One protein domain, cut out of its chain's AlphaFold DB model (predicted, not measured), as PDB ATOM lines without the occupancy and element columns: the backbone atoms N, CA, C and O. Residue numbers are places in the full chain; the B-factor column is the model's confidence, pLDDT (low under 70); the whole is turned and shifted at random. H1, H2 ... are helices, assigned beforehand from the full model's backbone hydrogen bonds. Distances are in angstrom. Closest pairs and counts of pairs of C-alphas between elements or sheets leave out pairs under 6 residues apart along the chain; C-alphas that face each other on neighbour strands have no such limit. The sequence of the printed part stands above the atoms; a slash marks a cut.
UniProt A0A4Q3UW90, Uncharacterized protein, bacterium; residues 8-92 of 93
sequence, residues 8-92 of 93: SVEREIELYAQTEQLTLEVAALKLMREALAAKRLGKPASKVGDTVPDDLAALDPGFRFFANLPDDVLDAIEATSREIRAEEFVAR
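What this domain is: This is residues 8 to 92 of the 93 residues of an uncharacterized protein of bacterium (UniProt A0A4Q3UW90). The longest helix, H5, makes an arm whose residues 75 to 90, with 91 and 92 after them, stick out from a small body of four crossed helices. In that body H1, H3 and H4 pack on H2, H1 on the half where H2 begins, H3 and H4 on the half where it ends. The printed part has 85 residues with five named helices, H1 to H5 in order along the chain, and no named strand; its class is all helix. The whole is loose, with a radius of gyration of the C-alphas of 14.8 A, and spans 43 by 31 by 21 A, the arm included.

Where its parts are: H5 is residues 71 to 90, 28.9 A from first to last C-alpha, from C-alpha 71 at (18.077, -26.765, 39.387) to C-alpha 90 at (1.468, -18.881, 61.667). H2 is residues 24 to 41, 25.4 A long. H1 is residues 8 to 20, 18.3 A long, and begins with C-alpha 8 at (1.021, -17.106, 18.463). H3, residues 52 to 59, measures 10.6 A, and H4, residues 61 to 68, measures 10.7 A.

How they stand to each other: H5 touches no helix; it is apart from H4, but only just, with the closest C-alphas 8.2 A apart. H2 and H3 are the hubs, each touching three helices. They touch each other through residues 32 to 39 of H2, about perpendicular at 81 degrees; their closest C-alphas, of Ala 35 and Pro 53, are 4.7 A apart. H1 touches residues 24 to 31 of H2, with the closest C-alphas, of Ala 17 and Ala 27, 5.0 A apart; their lines stand at 71 degrees, only just about perpendicular. H4 touches residues 36 to 40 of H2, closest at the C-alphas of Leu 36 and Ala 67, 5.8 A apart; they run the same way at a tilt of 38 degrees, only just steep. With residues 8 to 9 alone, H1 touches H3, closest at the C-alphas of Val 9 and Val 52, 6.1 A apart; they run opposite ways at a steep tilt of 48 degrees. H3 and H4 touch only at the corner by their link, with the closest C-alphas, of Ala 57 and Arg 64, 4.8 A apart. In H1, H2, H3, H4 and H5 every O i to N i+4 pair is within hydrogen-bond range.

The domain as a whole: The two C-alphas farthest apart, those of Thr 51 and Arg 92, are 44.0 A apart. Without residues 75 to 92 the body spans 34 by 21 by 20 A. The printed part has no cut and no long link. Its mean pLDDT is 80.7; residues 44 to 47 and 87 to 92 are under 70.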
ATOM      1  N   SER A   8       0.927 -15.664  18.188       81.06
ATOM      2  CA  SER A   8       1.021 -17.106  18.463       81.06
ATOM      3  C   SER A   8       0.822 -17.418  19.948       81.06
ATOM      4  O   SER A   8      -0.006 -18.256  20.294       81.06
ATOM      5  N   VAL A   9       1.539 -16.708  20.821       83.75
ATOM      6  CA  VAL A   9       1.490 -16.875  22.277       83.75
ATOM      7  C   VAL A   9       0.156 -16.385  22.839       83.75
ATOM      8  O   VAL A   9      -0.425 -17.058  23.685       83.75
ATOM      9  N   GLU A  10      -0.384 -15.268  22.341       87.31
ATOM     10  CA  GLU A  10      -1.715 -14.787  22.747       87.31
ATOM     11  C   GLU A  10      -2.801 -15.825  22.456       87.31
ATOM     12  O   GLU A  10      -3.597 -16.164  23.332       87.31
ATOM     13  N   ARG A  11      -2.783 -16.403  21.252       87.19
ATOM     14  CA  ARG A  11      -3.740 -17.436  20.852       87.19
ATOM     15  C   ARG A  11      -3.637 -18.688  21.718       87.19
ATOM     16  O   ARG A  11      -4.655 -19.287  22.052       87.19
ATOM     17  N   GLU A  12      -2.423 -19.091  22.077       86.56
ATOM     18  CA  GLU A  12      -2.186 -20.213  22.988       86.56
ATOM     19  C   GLU A  12      -2.732 -19.921  24.392       86.56
ATOM     20  O   GLU A  12      -3.402 -20.773  24.974       86.56
ATOM     21  N   ILE A  13      -2.535 -18.704  24.911       87.88
ATOM     22  CA  ILE A  13      -3.105 -18.271  26.198       87.88
ATOM     23  C   ILE A  13      -4.636 -18.327  26.153       87.88
ATOM     24  O   ILE A  13      -5.256 -18.848  27.080       87.88
ATOM     25  N   GLU A  14      -5.255 -17.830  25.081       89.62
ATOM     26  CA  GLU A  14      -6.710 -17.865  24.902       89.62
ATOM     27  C   GLU A  14      -7.249 -19.296  24.817       89.62
ATOM     28  O   GLU A  14      -8.233 -19.631  25.482       89.62
ATOM     29  N   LEU A  15      -6.596 -20.161  24.036       88.31
ATOM     30  CA  LEU A  15      -6.965 -21.571  23.912       88.31
ATOM     31  C   LEU A  15      -6.837 -22.298  25.251       88.31
ATOM     32  O   LEU A  15      -7.743 -23.041  25.642       88.31
ATOM     33  N   TYR A  16      -5.749 -22.055  25.979       85.56
ATOM     34  CA  TYR A  16      -5.515 -22.642  27.292       85.56
ATOM     35  C   TYR A  16      -6.556 -22.154  28.309       85.56
ATOM     36  O   TYR A  16      -7.113 -22.954  29.063       85.56
ATOM     37  N   ALA A  17      -6.895 -20.859  28.285       88.75
ATOM     38  CA  ALA A  17      -7.934 -20.274  29.130       88.75
ATOM     39  C   ALA A  17      -9.310 -20.899  28.872       88.75
ATOM     40  O   ALA A  17     -10.009 -21.257  29.819       88.75
ATOM     41  N   GLN A  18      -9.688 -21.078  27.602       88.69
ATOM     42  CA  GLN A  18     -10.959 -21.700  27.227       88.69
ATOM     43  C   GLN A  18     -11.012 -23.179  27.621       88.69
ATOM     44  O   GLN A  18     -12.011 -23.632  28.179       88.69
ATOM     45  N   THR A  19      -9.933 -23.919  27.363       87.31
ATOM     46  CA  THR A  19      -9.864 -25.368  27.610       87.31
ATOM     47  C   THR A  19      -9.941 -25.690  29.100       87.31
ATOM     48  O   THR A  19     -10.639 -26.617  29.505       87.31
ATOM     49  N   GLU A  20      -9.258 -24.903  29.927       85.44
ATOM     50  CA  GLU A  20      -9.155 -25.129  31.373       85.44
ATOM     51  C   GLU A  20     -10.156 -24.279  32.184       85.44
ATOM     52  O   GLU A  20     -10.143 -24.330  33.413       85.44
ATOM     53  N   GLN A  21     -11.020 -23.501  31.514       89.94
ATOM     54  CA  GLN A  21     -11.988 -22.573  32.124       89.94
ATOM     55  C   GLN A  21     -11.333 -21.596  33.117       89.94
ATOM     56  O   GLN A  21     -11.773 -21.423  34.256       89.94
ATOM     57  N   LEU A  22     -10.246 -20.964  32.681       88.94
ATOM     58  CA  LEU A  22      -9.444 -20.039  33.479       88.94
ATOM     59  C   LEU A  22      -9.642 -18.597  33.010       88.94
ATOM     60  O   LEU A  22     -10.037 -18.337  31.875       88.94
ATOM     61  N   THR A  23      -9.298 -17.638  33.870       90.62
ATOM     62  CA  THR A  23      -9.074 -16.264  33.407       90.62
ATOM     63  C   THR A  23      -7.810 -16.213  32.547       90.62
ATOM     64  O   THR A  23      -6.899 -17.028  32.723       90.62
ATOM     65  N   LEU A  24      -7.725 -15.237  31.639       85.44
ATOM     66  CA  LEU A  24      -6.553 -15.056  30.770       85.44
ATOM     67  C   LEU A  24      -5.256 -14.897  31.574       85.44
ATOM     68  O   LEU A  24      -4.235 -15.474  31.223       85.44
ATOM     69  N   GLU A  25      -5.313 -14.183  32.696       83.44
ATOM     70  CA  GLU A  25      -4.171 -13.981  33.594       83.44
ATOM     71  C   GLU A  25      -3.670 -15.306  34.186       83.44
ATOM     72  O   GLU A  25      -2.472 -15.592  34.182       83.44
ATOM     73  N   VAL A  26      -4.587 -16.155  34.661       83.31
ATOM     74  CA  VAL A  26      -4.240 -17.460  35.240       83.31
ATOM     75  C   VAL A  26      -3.741 -18.418  34.158       83.31
ATOM     76  O   VAL A  26      -2.807 -19.184  34.405       83.31
ATOM     77  N   ALA A  27      -4.328 -18.368  32.962       85.44
ATOM     78  CA  ALA A  27      -3.873 -19.146  31.817       85.44
ATOM     79  C   ALA A  27      -2.454 -18.747  31.394       85.44
ATOM     80  O   ALA A  27      -1.604 -19.623  31.266       85.44
ATOM     81  N   ALA A  28      -2.168 -17.447  31.284       84.62
ATOM     82  CA  ALA A  28      -0.840 -16.937  30.952       84.62
ATOM     83  C   ALA A  28       0.219 -17.405  31.960       84.62
ATOM     84  O   ALA A  28       1.265 -17.914  31.564       84.62
ATOM     85  N   LEU A  29      -0.072 -17.324  33.263       83.81
ATOM     86  CA  LEU A  29       0.844 -17.794  34.308       83.81
ATOM     87  C   LEU A  29       1.103 -19.304  34.234       83.81
ATOM     88  O   LEU A  29       2.245 -19.749  34.374       83.81
ATOM     89  N   LYS A  30       0.056 -20.110  34.025       85.19
ATOM     90  CA  LYS A  30       0.202 -21.567  33.894       85.19
ATOM     91  C   LYS A  30       0.981 -21.943  32.639       85.19
ATOM     92  O   LYS A  30       1.887 -22.767  32.724       85.19
ATOM     93  N   LEU A  31       0.677 -21.294  31.524       86.31
ATOM     94  CA  LEU A  31       1.359 -21.481  30.254       86.31
ATOM     95  C   LEU A  31       2.848 -21.127  30.360       86.31
ATOM     96  O   LEU A  31       3.689 -21.928  29.964       86.31
ATOM     97  N   MET A  32       3.197 -19.996  30.984       84.88
ATOM     98  CA  MET A  32       4.597 -19.635  31.247       84.88
ATOM     99  C   MET A  32       5.304 -20.687  32.105       84.88
ATOM    100  O   MET A  32       6.440 -21.057  31.817       84.88
ATOM    101  N   ARG A  33       4.643 -21.206  33.146       83.56
ATOM    102  CA  ARG A  33       5.216 -22.254  34.001       83.56
ATOM    103  C   ARG A  33       5.474 -23.548  33.226       83.56
ATOM    104  O   ARG A  33       6.523 -24.163  33.412       83.56
ATOM    105  N   GLU A  34       4.539 -23.963  32.378       85.00
ATOM    106  CA  GLU A  34       4.704 -25.153  31.541       85.00
ATOM    107  C   GLU A  34       5.795 -24.965  30.486       85.00
ATOM    108  O   GLU A  34       6.651 -25.834  30.335       85.00
ATOM    109  N   ALA A  35       5.831 -23.808  29.823       85.88
ATOM    110  CA  ALA A  35       6.870 -23.470  28.859       85.88
ATOM    111  C   ALA A  35       8.268 -23.448  29.504       85.88
ATOM    112  O   ALA A  35       9.235 -23.947  28.926       85.88
ATOM    113  N   LEU A  36       8.377 -22.929  30.731       83.81
ATOM    114  CA  LEU A  36       9.621 -22.928  31.498       83.81
ATOM    115  C   LEU A  36      10.083 -24.354  31.827       83.81
ATOM    116  O   LEU A  36      11.260 -24.683  31.667       83.81
ATOM    117  N   ALA A  37       9.156 -25.213  32.261       82.12
ATOM    118  CA  ALA A  37       9.443 -26.614  32.557       82.12
ATOM    119  C   ALA A  37       9.860 -27.391  31.297       82.12
ATOM    120  O   ALA A  37      10.823 -28.155  31.342       82.12
ATOM    121  N   ALA A  38       9.179 -27.162  30.173       84.31
ATOM    122  CA  ALA A  38       9.491 -27.768  28.884       84.31
ATOM    123  C   ALA A  38      10.913 -27.423  28.421       84.31
ATOM    124  O   ALA A  38      11.703 -28.317  28.111       84.31
ATOM    125  N   LYS A  39      11.272 -26.133  28.478       83.25
ATOM    126  CA  LYS A  39      12.600 -25.644  28.088       83.25
ATOM    127  C   LYS A  39      13.718 -26.201  28.965       83.25
ATOM    128  O   LYS A  39      14.748 -26.609  28.441       83.25
ATOM    129  N   ARG A  40      13.506 -26.267  30.284       82.25
ATOM    130  CA  ARG A  40      14.497 -26.799  31.237       82.25
ATOM    131  C   ARG A  40      14.695 -28.305  31.110       82.25
ATOM    132  O   ARG A  40      15.821 -28.784  31.128       82.25
ATOM    133  N   LEU A  41      13.604 -29.055  30.977       79.38
ATOM    134  CA  LEU A  41      13.656 -30.517  30.915       79.38
ATOM    135  C   LEU A  41      13.961 -31.046  29.507       79.38
ATOM    136  O   LEU A  41      14.091 -32.259  29.342       79.38
ATOM    137  N   GLY A  42      14.023 -30.168  28.498       73.94
ATOM    138  CA  GLY A  42      14.126 -30.552  27.090       73.94
ATOM    139  C   GLY A  42      12.961 -31.435  26.636       73.94
ATOM    140  O   GLY A  42      13.132 -32.289  25.769       73.94
ATOM    141  N   LYS A  43      11.793 -31.294  27.274       73.44
ATOM    142  CA  LYS A  43      10.596 -32.097  27.003       73.44
ATOM    143  C   LYS A  43       9.543 -31.228  26.326       73.44
ATOM    144  O   LYS A  43       9.420 -30.065  26.703       73.44
ATOM    145  N   PRO A  44       8.756 -31.776  25.390       68.62
ATOM    146  CA  PRO A  44       7.634 -31.044  24.820       68.62
ATOM    147  C   PRO A  44       6.654 -30.649  25.927       68.62
ATOM    148  O   PRO A  44       6.373 -31.440  26.837       68.62
ATOM    149  N   ALA A  45       6.159 -29.415  25.864       69.19
ATOM    150  CA  ALA A  45       5.133 -28.951  26.778       69.19
ATOM    151  C   ALA A  45       3.824 -29.659  26.402       69.19
ATOM    152  O   ALA A  45       3.370 -29.583  25.267       69.19
ATOM    153  N   SER A  46       3.218 -30.403  27.327       68.50
ATOM    154  CA  SER A  46       2.070 -31.260  26.993       68.50
ATOM    155  C   SER A  46       0.816 -30.483  26.592       68.50
ATOM    156  O   SER A  46      -0.086 -31.065  25.991       68.50
ATOM    157  N   LYS A  47       0.744 -29.194  26.937       67.62
ATOM    158  CA  LYS A  47      -0.416 -28.336  26.684       67.62
ATOM    159  C   LYS A  47      -0.056 -26.991  26.049       67.62
ATOM    160  O   LYS A  47      -0.880 -26.081  26.067       67.62
ATOM    161  N   VAL A  48       1.163 -26.859  25.535       71.56
ATOM    162  CA  VAL A  48       1.658 -25.617  24.939       71.56
ATOM    163  C   VAL A  48       2.358 -25.944  23.631       71.56
ATOM    164  O   VAL A  48       3.094 -26.927  23.570       71.56
ATOM    165  N   GLY A  49       2.136 -25.140  22.596       75.25
ATOM    166  CA  GLY A  49       2.789 -25.310  21.305       75.25
ATOM    167  C   GLY A  49       4.314 -25.291  21.417       75.25
ATOM    168  O   GLY A  49       4.889 -24.540  22.207       75.25
ATOM    169  N   ASP A  50       4.978 -26.095  20.583       76.81
ATOM    170  CA  ASP A  50       6.432 -26.314  20.635       76.81
ATOM    171  C   ASP A  50       7.258 -25.022  20.481       76.81
ATOM    172  O   ASP A  50       8.404 -24.965  20.923       76.81
ATOM    173  N   THR A  51       6.690 -23.969  19.883       82.56
ATOM    174  CA  THR A  51       7.371 -22.680  19.670       82.56
ATOM    175  C   THR A  51       7.249 -21.721  20.853       82.56
ATOM    176  O   THR A  51       8.066 -20.815  20.996       82.56
ATOM    177  N   VAL A  52       6.265 -21.915  21.736       83.88
ATOM    178  CA  VAL A  52       5.959 -20.986  22.834       83.88
ATOM    179  C   VAL A  52       7.125 -20.801  23.823       83.88
ATOM    180  O   VAL A  52       7.389 -19.661  24.211       83.88
ATOM    181  N   PRO A  53       7.882 -21.846  24.222       83.88
ATOM    182  CA  PRO A  53       9.046 -21.671  25.096       83.88
ATOM    183  C   PRO A  53      10.181 -20.841  24.481       83.88
ATOM    184  O   PRO A  53      10.971 -20.219  25.204       83.88
ATOM    185  N   ASP A  54      10.304 -20.847  23.157       85.25
ATOM    186  CA  ASP A  54      11.311 -20.065  22.443       85.25
ATOM    187  C   ASP A  54      10.840 -18.633  22.208       85.25
ATOM    188  O   ASP A  54      11.603 -17.705  22.490       85.25
ATOM    189  N   ASP A  55       9.570 -18.452  21.841       86.19
ATOM    190  CA  ASP A  55       8.928 -17.140  21.735       86.19
ATOM    191  C   ASP A  55       9.029 -16.379  23.071       86.19
ATOM    192  O   ASP A  55       9.516 -15.248  23.113       86.19
ATOM    193  N   LEU A  56       8.678 -17.016  24.197       84.81
ATOM    194  CA  LEU A  56       8.767 -16.398  25.529       84.81
ATOM    195  C   LEU A  56      10.205 -16.052  25.936       84.81
ATOM    196  O   LEU A  56      10.442 -14.997  26.522       84.81
ATOM    197  N   ALA A  57      11.180 -16.900  25.602       84.69
ATOM    198  CA  ALA A  57      12.582 -16.630  25.918       84.69
ATOM    199  C   ALA A  57      13.186 -15.486  25.090       84.69
ATOM    200  O   ALA A  57      14.163 -14.875  25.532       84.69
ATOM    201  N   ALA A  58      12.639 -15.215  23.903       84.75
ATOM    202  CA  ALA A  58      13.039 -14.084  23.074       84.75
ATOM    203  C   ALA A  58      12.448 -12.754  23.574       84.75
ATOM    204  O   ALA A  58      13.094 -11.715  23.444       84.75
ATOM    205  N   LEU A  59      11.244 -12.788  24.153       83.00
ATOM    206  CA  LEU A  59      10.507 -11.599  24.591       83.00
ATOM    207  C   LEU A  59      10.864 -11.158  26.002       83.00
ATOM    208  O   LEU A  59      11.007  -9.962  26.249       83.00
ATOM    209  N   ASP A  60      10.964 -12.114  26.925       81.38
ATOM    210  CA  ASP A  60      11.058 -11.822  28.346       81.38
ATOM    211  C   ASP A  60      12.433 -12.229  28.902       81.38
ATOM    212  O   ASP A  60      12.743 -13.419  29.062       81.38
ATOM    213  N   PRO A  61      13.295 -11.245  29.229       80.25
ATOM    214  CA  PRO A  61      14.584 -11.512  29.855       80.25
ATOM    215  C   PRO A  61      14.459 -12.261  31.185       80.25
ATOM    216  O   PRO A  61      15.380 -12.999  31.539       80.25
ATOM    217  N   GLY A  62      13.343 -12.089  31.905       81.56
ATOM    218  CA  GLY A  62      13.038 -12.807  33.140       81.56
ATOM    219  C   GLY A  62      12.816 -14.294  32.884       81.56
ATOM    220  O   GLY A  62      13.466 -15.126  33.508       81.56
ATOM    221  N   PHE A  63      11.990 -14.648  31.902       84.56
ATOM    222  CA  PHE A  63      11.766 -16.019  31.463       84.56
ATOM    223  C   PHE A  63      13.083 -16.670  31.052       84.56
ATOM    224  O   PHE A  63      13.402 -17.770  31.500       84.56
ATOM    225  N   ARG A  64      13.899 -15.964  30.260       84.88
ATOM    226  CA  ARG A  64      15.230 -16.447  29.882       84.88
ATOM    227  C   ARG A  64      16.129 -16.655  31.100       84.88
ATOM    228  O   ARG A  64      16.865 -17.636  31.136       84.88
ATOM    229  N   PHE A  65      16.095 -15.757  32.079       85.12
ATOM    230  CA  PHE A  65      16.852 -15.906  33.320       85.12
ATOM    231  C   PHE A  65      16.421 -17.166  34.080       85.12
ATOM    232  O   PHE A  65      17.255 -18.031  34.333       85.12
ATOM    233  N   PHE A  66      15.122 -17.330  34.346       83.44
ATOM    234  CA  PHE A  66      14.593 -18.498  35.052       83.44
ATOM    235  C   PHE A  66      14.823 -19.813  34.296       83.44
ATOM    236  O   PHE A  66      15.034 -20.845  34.926       83.44
ATOM    237  N   ALA A  67      14.811 -19.794  32.960       84.12
ATOM    238  CA  ALA A  67      15.037 -20.987  32.146       84.12
ATOM    239  C   ALA A  67      16.483 -21.497  32.226       84.12
ATOM    240  O   ALA A  67      16.720 -22.674  31.977       84.12
ATOM    241  N   ASN A  68      17.434 -20.618  32.554       86.00
ATOM    242  CA  ASN A  68      18.863 -20.933  32.620       86.00
ATOM    243  C   ASN A  68      19.399 -21.036  34.056       86.00
ATOM    244  O   ASN A  68      20.596 -21.251  34.241       86.00
ATOM    245  N   LEU A  69      18.552 -20.848  35.072       84.56
ATOM    246  CA  LEU A  69      18.955 -21.074  36.454       84.56
ATOM    247  C   LEU A  69      19.205 -22.572  36.686       84.56
ATOM    248  O   LEU A  69      18.404 -23.394  36.228       84.56
ATOM    249  N   PRO A  70      20.282 -22.936  37.402       84.69
ATOM    250  CA  PRO A  70      20.519 -24.324  37.751       84.69
ATOM    251  C   PRO A  70      19.464 -24.828  38.748       84.69
ATOM    252  O   PRO A  70      18.844 -24.054  39.485       84.69
ATOM    253  N   ASP A  71      19.211 -26.138  38.702       81.12
ATOM    254  CA  ASP A  71      18.077 -26.765  39.387       81.12
ATOM    255  C   ASP A  71      18.124 -26.568  40.908       81.12
ATOM    256  O   ASP A  71      17.097 -26.284  41.517       81.12
ATOM    257  N   ASP A  72      19.319 -26.602  41.496       83.69
ATOM    258  CA  ASP A  72      19.567 -26.378  42.922       83.69
ATOM    259  C   ASP A  72      19.137 -24.979  43.396       83.69
ATOM    260  O   ASP A  72      18.579 -24.827  44.484       83.69
ATOM    261  N   VAL A  73      19.342 -23.952  42.569       83.38
ATOM    262  CA  VAL A  73      18.906 -22.580  42.865       83.38
ATOM    263  C   VAL A  73      17.385 -22.476  42.825       83.38
ATOM    264  O   VAL A  73      16.788 -21.782  43.647       83.38
ATOM    265  N   LEU A  74      16.737 -23.166  41.888       79.12
ATOM    266  CA  LEU A  74      15.280 -23.149  41.773       79.12
ATOM    267  C   LEU A  74      14.604 -23.940  42.890       79.12
ATOM    268  O   LEU A  74      13.607 -23.464  43.435       79.12
ATOM    269  N   ASP A  75      15.186 -25.066  43.289       80.00
ATOM    270  CA  ASP A  75      14.741 -25.834  44.450       80.00
ATOM    271  C   ASP A  75      14.860 -25.003  45.736       80.00
ATOM    272  O   ASP A  75      13.933 -24.981  46.548       80.00
ATOM    273  N   ALA A  76      15.954 -24.247  45.894       83.06
ATOM    274  CA  ALA A  76      16.126 -23.327  47.016       83.06
ATOM    275  C   ALA A  76      15.074 -22.201  47.008       83.06
ATOM    276  O   ALA A  76      14.469 -21.920  48.043       83.06
ATOM    277  N   ILE A  77      14.794 -21.594  45.848       83.19
ATOM    278  CA  ILE A  77      13.744 -20.570  45.706       83.19
ATOM    279  C   ILE A  77      12.365 -21.143  46.067       83.19
ATOM    280  O   ILE A  77      11.586 -20.490  46.768       83.19
ATOM    281  N   GLU A  78      12.048 -22.357  45.612       82.31
ATOM    282  CA  GLU A  78      10.777 -23.009  45.927       82.31
ATOM    283  C   GLU A  78      10.665 -23.343  47.422       82.31
ATOM    284  O   GLU A  78       9.618 -23.090  48.026       82.31
ATOM    285  N   ALA A  79      11.737 -23.856  48.031       81.00
ATOM    286  CA  ALA A  79      11.796 -24.143  49.461       81.00
ATOM    287  C   ALA A  79      11.562 -22.876  50.296       81.00
ATOM    288  O   ALA A  79      10.636 -22.845  51.109       81.00
ATOM    289  N   THR A  80      12.295 -21.795  50.017       83.50
ATOM    290  CA  THR A  80      12.130 -20.511  50.714       83.50
ATOM    291  C   THR A  80      10.729 -19.924  50.510       83.50
ATOM    292  O   THR A  80      10.130 -19.400  51.447       83.50
ATOM    293  N   SER A  81      10.141 -20.040  49.315       80.38
ATOM    294  CA  SER A  81       8.768 -19.571  49.079       80.38
ATOM    295  C   SER A  81       7.733 -20.328  49.923       80.38
ATOM    296  O   SER A  81       6.761 -19.730  50.394       80.38
ATOM    297  N   ARG A  82       7.928 -21.638  50.127       79.56
ATOM    298  CA  ARG A  82       7.064 -22.454  50.990       79.56
ATOM    299  C   ARG A  82       7.220 -22.076  52.462       79.56
ATOM    300  O   ARG A  82       6.204 -21.980  53.145       79.56
ATOM    301  N   GLU A  83       8.446 -21.830  52.918       78.56
ATOM    302  CA  GLU A  83       8.735 -21.373  54.284       78.56
ATOM    303  C   GLU A  83       8.056 -20.031  54.579       78.56
ATOM    304  O   GLU A  83       7.283 -19.947  55.529       78.56
ATOM    305  N   ILE A  84       8.211 -19.031  53.704       77.69
ATOM    306  CA  ILE A  84       7.564 -17.715  53.863       77.69
ATOM    307  C   ILE A  84       6.039 -17.853  53.981       77.69
ATOM    308  O   ILE A  84       5.422 -17.258  54.862       77.69
ATOM    309  N   ARG A  85       5.407 -18.667  53.125       74.50
ATOM    310  CA  ARG A  85       3.952 -18.902  53.196       74.50
ATOM    311  C   ARG A  85       3.531 -19.600  54.485       74.50
ATOM    312  O   ARG A  85       2.449 -19.320  54.996       74.50
ATOM    313  N   ALA A  86       4.346 -20.527  54.983       71.69
ATOM    314  CA  ALA A  86       4.084 -21.195  56.251       71.69
ATOM    315  C   ALA A  86       4.189 -20.207  57.424       71.69
ATOM    316  O   ALA A  86       3.331 -20.210  58.301       71.69
ATOM    317  N   GLU A  87       5.177 -19.314  57.406       68.69
ATOM    318  CA  GLU A  87       5.362 -18.279  58.427       68.69
ATOM    319  C   GLU A  87       4.241 -17.229  58.418       68.69
ATOM    320  O   GLU A  87       3.708 -16.900  59.477       68.69
ATOM    321  N   GLU A  88       3.802 -16.760  57.245       66.69
ATOM    322  CA  GLU A  88       2.645 -15.854  57.126       66.69
ATOM    323  C   GLU A  88       1.345 -16.482  57.653       66.69
ATOM    324  O   GLU A  88       0.471 -15.774  58.163       66.69
ATOM    325  N   PHE A  89       1.213 -17.808  57.554       54.59
ATOM    326  CA  PHE A  89       0.064 -18.545  58.077       54.59
ATOM    327  C   PHE A  89       0.096 -18.666  59.609       54.59
ATOM    328  O   PHE A  89      -0.951 -18.602  60.247       54.59
ATOM    329  N   VAL A  90       1.286 -18.791  60.206       55.09
ATOM    330  CA  VAL A  90       1.468 -18.881  61.667       55.09
ATOM    331  C   VAL A  90       1.416 -17.500  62.336       55.09
ATOM    332  O   VAL A  90       0.946 -17.376  63.462       55.09
ATOM    333  N   ALA A  91       1.835 -16.434  61.652       51.94
ATOM    334  CA  ALA A  91       1.871 -15.081  62.214       51.94
ATOM    335  C   ALA A  91       0.494 -14.383  62.316       51.94
ATOM    336  O   ALA A  91       0.412 -13.272  62.842       51.94
ATOM    337  N   ARG A  92      -0.590 -14.996  61.810       49.56
ATOM    338  CA  ARG A  92      -1.965 -14.448  61.852       49.56
ATOM    339  C   ARG A  92      -2.927 -15.166  62.810       49.56
ATOM    340  O   ARG A  92      -4.106 -14.809  62.819       49.56
TER     341      ARG A  92